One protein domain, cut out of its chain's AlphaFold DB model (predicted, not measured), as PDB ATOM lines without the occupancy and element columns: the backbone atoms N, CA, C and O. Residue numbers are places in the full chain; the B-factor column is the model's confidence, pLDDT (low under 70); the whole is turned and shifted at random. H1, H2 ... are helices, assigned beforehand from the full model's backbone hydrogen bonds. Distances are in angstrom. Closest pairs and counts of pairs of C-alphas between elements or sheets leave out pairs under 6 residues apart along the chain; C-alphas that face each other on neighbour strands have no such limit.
ATOM      1  N   THR A   3    -106.983  -9.427  82.151       66.50
ATOM      2  CA  THR A   3    -106.124  -8.630  83.036       66.50
ATOM      3  C   THR A   3    -105.108  -9.467  83.806       66.50
ATOM      4  O   THR A   3    -104.020  -8.998  84.098       66.50
ATOM      5  N   LEU A   4    -105.444 -10.711  84.148       74.94
ATOM      6  CA  LEU A   4    -104.587 -11.574  84.961       74.94
ATOM      7  C   LEU A   4    -103.455 -12.220  84.145       74.94
ATOM      8  O   LEU A   4    -102.393 -12.487  84.706       74.94
ATOM      9  N   LEU A   5    -103.668 -12.437  82.841       78.00
ATOM     10  CA  LEU A   5    -102.631 -12.891  81.907       78.00
ATOM     11  C   LEU A   5    -101.671 -11.739  81.591       78.00
ATOM     12  O   LEU A   5    -100.460 -11.910  81.658       78.00
ATOM     13  N   GLU A   6    -102.212 -10.544  81.343       78.44
ATOM     14  CA  GLU A   6    -101.422  -9.331  81.073       78.44
ATOM     15  C   GLU A   6    -100.576  -8.908  82.284       78.44
ATOM     16  O   GLU A   6     -99.462  -8.416  82.134       78.44
ATOM     17  N   GLN A   7    -101.070  -9.158  83.499       85.19
ATOM     18  CA  GLN A   7    -100.338  -8.931  84.748       85.19
ATOM     19  C   GLN A   7     -99.286 -10.014  85.053       85.19
ATOM     20  O   GLN A   7     -98.664  -9.962  86.113       85.19
ATOM     21  N   GLY A   8     -99.118 -11.031  84.194       83.00
ATOM     22  CA  GLY A   8     -98.184 -12.143  84.410       83.00
ATOM     23  C   GLY A   8     -98.536 -13.039  85.604       83.00
ATOM     24  O   GLY A   8     -97.732 -13.866  86.023       83.00
ATOM     25  N   ARG A   9     -99.739 -12.878  86.172       84.56
ATOM     26  CA  ARG A   9    -100.230 -13.673  87.310       84.56
ATOM     27  C   ARG A   9    -100.803 -15.018  86.878       84.56
ATOM     28  O   ARG A   9    -101.037 -15.877  87.724       84.56
ATOM     29  N   LEU A  10    -101.046 -15.185  85.583       83.06
ATOM     30  CA  LEU A  10    -101.456 -16.424  84.944       83.06
ATOM     31  C   LEU A  10    -100.620 -16.625  83.680       83.06
ATOM     32  O   LEU A  10    -100.301 -15.663  82.985       83.06
ATOM     33  N   VAL A  11    -100.309 -17.881  83.371       81.94
ATOM     34  CA  VAL A  11     -99.628 -18.291  82.138       81.94
ATOM     35  C   VAL A  11    -100.521 -19.278  81.391       81.94
ATOM     36  O   VAL A  11    -101.127 -20.152  82.015       81.94
ATOM     37  N   ARG A  12    -100.646 -19.135  80.064       79.31
ATOM     38  CA  ARG A  12    -101.320 -20.148  79.240       79.31
ATOM     39  C   ARG A  12    -100.419 -21.371  79.128       79.31
ATOM     40  O   ARG A  12     -99.272 -21.266  78.708       79.31
ATOM     41  N   VAL A  13    -100.951 -22.525  79.510       86.12
ATOM     42  CA  VAL A  13    -100.290 -23.823  79.359       86.12
ATOM     43  C   VAL A  13    -100.972 -24.608  78.244       86.12
ATOM     44  O   VAL A  13    -102.179 -24.478  78.059       86.12
ATOM     45  N   ILE A  14    -100.200 -25.428  77.523       85.06
ATOM     46  CA  ILE A  14    -100.697 -26.291  76.437       85.06
ATOM     47  C   ILE A  14    -101.343 -25.481  75.289       85.06
ATOM     48  O   ILE A  14    -102.365 -25.862  74.723       85.06
ATOM     49  N   GLU A  15    -100.738 -24.346  74.929       78.75
ATOM     50  CA  GLU A  15    -101.224 -23.520  73.812       78.75
ATOM     51  C   GLU A  15    -101.183 -24.289  72.478       78.75
ATOM     52  O   GLU A  15    -102.097 -24.162  71.676       78.75
ATOM     53  N   ASP A  16    -100.205 -25.184  72.315       77.69
ATOM     54  CA  ASP A  16    -100.035 -26.061  71.145       77.69
ATOM     55  C   ASP A  16    -101.216 -27.024  70.905       77.69
ATOM     56  O   ASP A  16    -101.469 -27.437  69.778       77.69
ATOM     57  N   TRP A  17    -101.996 -27.341  71.947       80.94
ATOM     58  CA  TRP A  17    -103.188 -28.196  71.825       80.94
ATOM     59  C   TRP A  17    -104.492 -27.394  71.815       80.94
ATOM     60  O   TRP A  17    -105.580 -27.970  71.725       80.94
ATOM     61  N   CYS A  18    -104.412 -26.067  71.919       78.94
ATOM     62  CA  CYS A  18    -105.571 -25.202  71.816       78.94
ATOM     63  C   CYS A  18    -105.857 -24.956  70.333       78.94
ATOM     64  O   CYS A  18    -105.213 -24.134  69.688       78.94
ATOM     65  N   THR A  19    -106.815 -25.698  69.778       77.88
ATOM     66  CA  THR A  19    -107.300 -25.451  68.412       77.88
ATOM     67  C   THR A  19    -107.858 -24.036  68.298       77.88
ATOM     68  O   THR A  19    -108.449 -23.525  69.254       77.88
ATOM     69  N   ASP A  20    -107.704 -23.432  67.116       79.12
ATOM     70  CA  ASP A  20    -108.281 -22.132  66.794       79.12
ATOM     71  C   ASP A  20    -109.733 -22.048  67.266       79.12
ATOM     72  O   ASP A  20    -110.601 -22.827  66.858       79.12
ATOM     73  N   TYR A  21    -109.996 -21.087  68.151       79.31
ATOM     74  CA  TYR A  21    -111.352 -20.821  68.591       79.31
ATOM     75  C   TYR A  21    -112.125 -20.271  67.387       79.31
ATOM     76  O   TYR A  21    -111.776 -19.196  66.892       79.31
ATOM     77  N   PRO A  22    -113.191 -20.945  66.917       76.75
ATOM     78  CA  PRO A  22    -113.886 -20.569  65.684       76.75
ATOM     79  C   PRO A  22    -114.627 -19.225  65.784       76.75
ATOM     80  O   PRO A  22    -115.251 -18.781  64.821       76.75
ATOM     81  N   GLY A  23    -114.552 -18.564  66.939       82.06
ATOM     82  CA  GLY A  23    -115.192 -17.293  67.206       82.06
ATOM     83  C   GLY A  23    -116.641 -17.461  67.641       82.06
ATOM     84  O   GLY A  23    -117.120 -18.549  67.969       82.06
ATOM     85  N   PHE A  24    -117.343 -16.335  67.666       81.19
ATOM     86  CA  PHE A  24    -118.755 -16.287  68.013       81.19
ATOM     87  C   PHE A  24    -119.628 -16.533  66.782       81.19
ATOM     88  O   PHE A  24    -119.396 -15.963  65.717       81.19
ATOM     89  N   PHE A  25    -120.684 -17.329  66.954       81.50
ATOM     90  CA  PHE A  25    -121.691 -17.566  65.923       81.50
ATOM     91  C   PHE A  25    -122.961 -16.777  66.234       81.50
ATOM     92  O   PHE A  25    -123.544 -16.919  67.309       81.50
ATOM     93  N   LEU A  26    -123.423 -15.977  65.275       82.81
ATOM     94  CA  LEU A  26    -124.712 -15.297  65.359       82.81
ATOM     95  C   LEU A  26    -125.752 -16.086  64.558       82.81
ATOM     96  O   LEU A  26    -125.735 -16.085  63.327       82.81
ATOM     97  N   TYR A  27    -126.677 -16.753  65.248       83.75
ATOM     98  CA  TYR A  27    -127.797 -17.416  64.586       83.75
ATOM     99  C   TYR A  27    -128.883 -16.396  64.235       83.75
ATOM    100  O   TYR A  27    -129.527 -15.818  65.110       83.75
ATOM    101  N   CYS A  28    -129.102 -16.189  62.940       78.56
ATOM    102  CA  CYS A  28    -130.177 -15.352  62.420       78.56
ATOM    103  C   CYS A  28    -131.020 -16.185  61.445       78.56
ATOM    104  O   CYS A  28    -130.562 -16.451  60.332       78.56
ATOM    105  N   PRO A  29    -132.238 -16.621  61.825       75.88
ATOM    106  CA  PRO A  29    -133.098 -17.369  60.919       75.88
ATOM    107  C   PRO A  29    -133.440 -16.500  59.709       75.88
ATOM    108  O   PRO A  29    -133.703 -15.305  59.855       75.88
ATOM    109  N   SER A  30    -133.444 -17.104  58.520       68.19
ATOM    110  CA  SER A  30    -133.704 -16.398  57.264       68.19
ATOM    111  C   SER A  30    -135.147 -15.888  57.235       68.19
ATOM    112  O   SER A  30    -136.081 -16.598  56.861       68.19
ATOM    113  N   ARG A  31    -135.358 -14.657  57.706       72.62
ATOM    114  CA  ARG A  31    -136.640 -13.960  57.622       72.62
ATOM    115  C   ARG A  31    -136.594 -13.069  56.392       72.62
ATOM    116  O   ARG A  31    -135.685 -12.267  56.226       72.62
ATOM    117  N   ARG A  32    -137.605 -13.182  55.533       67.88
ATOM    118  CA  ARG A  32    -137.699 -12.416  54.279       67.88
ATOM    119  C   ARG A  32    -137.689 -10.890  54.499       67.88
ATOM    120  O   ARG A  32    -137.366 -10.151  53.579       67.88
ATOM    121  N   GLN A  33    -138.007 -10.435  55.713       73.44
ATOM    122  CA  GLN A  33    -137.895  -9.048  56.161       73.44
ATOM    123  C   GLN A  33    -137.031  -8.996  57.427       73.44
ATOM    124  O   GLN A  33    -137.484  -9.344  58.518       73.44
ATOM    125  N   PHE A  34    -135.772  -8.590  57.277       77.69
ATOM    126  CA  PHE A  34    -134.913  -8.264  58.412       77.69
ATOM    127  C   PHE A  34    -135.152  -6.808  58.822       77.69
ATOM    128  O   PHE A  34    -135.129  -5.932  57.954       77.69
ATOM    129  N   PRO A  35    -135.334  -6.512  60.120       83.12
ATOM    130  CA  PRO A  35    -135.290  -5.138  60.600       83.12
ATOM    131  C   PRO A  35    -133.950  -4.489  60.228       83.12
ATOM    132  O   PRO A  35    -132.895  -5.106  60.393       83.12
ATOM    133  N   VAL A  36    -133.979  -3.233  59.771       83.50
ATOM    134  CA  VAL A  36    -132.776  -2.481  59.353       83.50
ATOM    135  C   VAL A  36    -131.726  -2.429  60.467       83.50
ATOM    136  O   VAL A  36    -130.538  -2.591  60.204       83.50
ATOM    137  N   ALA A  37    -132.162  -2.303  61.723       84.38
ATOM    138  CA  ALA A  37    -131.276  -2.312  62.885       84.38
ATOM    139  C   ALA A  37    -130.514  -3.642  63.054       84.38
ATOM    140  O   ALA A  37    -129.327  -3.632  63.367       84.38
ATOM    141  N   LEU A  38    -131.162  -4.785  62.797       85.56
ATOM    142  CA  LEU A  38    -130.514  -6.097  62.886       85.56
ATOM    143  C   LEU A  38    -129.515  -6.295  61.741       85.56
ATOM    144  O   LEU A  38    -128.434  -6.827  61.962       85.56
ATOM    145  N   ARG A  39    -129.841  -5.811  60.535       83.69
ATOM    146  CA  ARG A  39    -128.907  -5.800  59.398       83.69
ATOM    147  C   ARG A  39    -127.650  -4.992  59.732       83.69
ATOM    148  O   ARG A  39    -126.552  -5.518  59.606       83.69
ATOM    149  N   ALA A  40    -127.822  -3.769  60.236       86.62
ATOM    150  CA  ALA A  40    -126.716  -2.906  60.647       86.62
ATOM    151  C   ALA A  40    -125.861  -3.539  61.760       86.62
ATOM    152  O   ALA A  40    -124.638  -3.452  61.718       86.62
ATOM    153  N   PHE A  41    -126.483  -4.229  62.720       86.00
ATOM    154  CA  PHE A  41    -125.773  -4.960  63.771       86.00
ATOM    155  C   PHE A  41    -124.971  -6.157  63.230       86.00
ATOM    156  O   PHE A  41    -123.818  -6.357  63.614       86.00
ATOM    157  N   ILE A  42    -125.545  -6.941  62.311       85.50
ATOM    158  CA  ILE A  42    -124.836  -8.044  61.642       85.50
ATOM    159  C   ILE A  42    -123.643  -7.502  60.844       85.50
ATOM    160  O   ILE A  42    -122.541  -8.040  60.930       85.50
ATOM    161  N   ASP A  43    -123.834  -6.414  60.100       84.25
ATOM    162  CA  ASP A  43    -122.762  -5.796  59.315       84.25
ATOM    163  C   ASP A  43    -121.656  -5.216  60.218       84.25
ATOM    164  O   ASP A  43    -120.467  -5.387  59.931       84.25
ATOM    165  N   PHE A  44    -122.022  -4.615  61.356       85.38
ATOM    166  CA  PHE A  44    -121.083  -4.137  62.373       85.38
ATOM    167  C   PHE A  44    -120.258  -5.280  62.981       85.38
ATOM    168  O   PHE A  44    -119.028  -5.221  62.999       85.38
ATOM    169  N   THR A  45    -120.919  -6.353  63.420       83.44
ATOM    170  CA  THR A  45    -120.254  -7.520  64.029       83.44
ATOM    171  C   THR A  45    -119.372  -8.280  63.039       83.44
ATOM    172  O   THR A  45    -118.324  -8.788  63.426       83.44
ATOM    173  N   ARG A  46    -119.731  -8.305  61.749       77.50
ATOM    174  CA  ARG A  46    -118.897  -8.897  60.692       77.50
ATOM    175  C   ARG A  46    -117.649  -8.068  60.380       77.50
ATOM    176  O   ARG A  46    -116.627  -8.632  59.996       77.50
ATOM    177  N   THR A  47    -117.733  -6.746  60.519       74.00
ATOM    178  CA  THR A  47    -116.616  -5.826  60.244       74.00
ATOM    179  C   THR A  47    -115.632  -5.772  61.413       74.00
ATOM    180  O   THR A  47    -114.425  -5.696  61.198       74.00
ATOM    181  N   GLY A  48    -116.129  -5.886  62.649       63.78
ATOM    182  CA  GLY A  48    -115.326  -5.973  63.870       63.78
ATOM    183  C   GLY A  48    -114.671  -7.341  64.070       63.78
ATOM    184  O   GLY A  48    -114.819  -7.930  65.140       63.78
TER     185      GLY A  48
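This is residues 3 to 48 of the 51 residues of an uncharacterized protein of Cystobacter fuscus DSM 2262 (UniProt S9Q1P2). With little regular structure, this is a long, drawn-out rod: the short helix H1 begins the printed part, a long link, residues 7 to 35, runs the length of the rod, and H2 folds back from the far end. Residues 3 to 23 and 29 to 37 stand free. The printed part has 46 residues with two named helices, H1 then H2, and no named strand; the class is all helix, with 16 residues in named elements. It is extended, with a radius of gyration of the C-alphas of 17.7 A and spans of 48 by 23 by 14 A.

H1, residues 3 to 6, begins at C-alpha 3, (-106.124, -8.630, 83.036). H2, residues 36 to 47, measures 16.5 A and ends at C-alpha 47, (-116.616, -5.826, 60.244).

H1 and H2 are apart, with no C-alpha of one within 8 A of the other. In H2 every O i to N i+4 pair is within hydrogen-bond range; H1 is too short for such a pair, and its one O i to N i+3 pair is not within range.

The C-alphas farthest apart, those of Arg 9 and Arg 32, are 50.0 A apart. The printed part has no cut. The link from H1 to H2, residues 7 to 35, is long. Mean pLDDT of the printed part is 79.7; residues 3, 30, 32 and 48 are under 70.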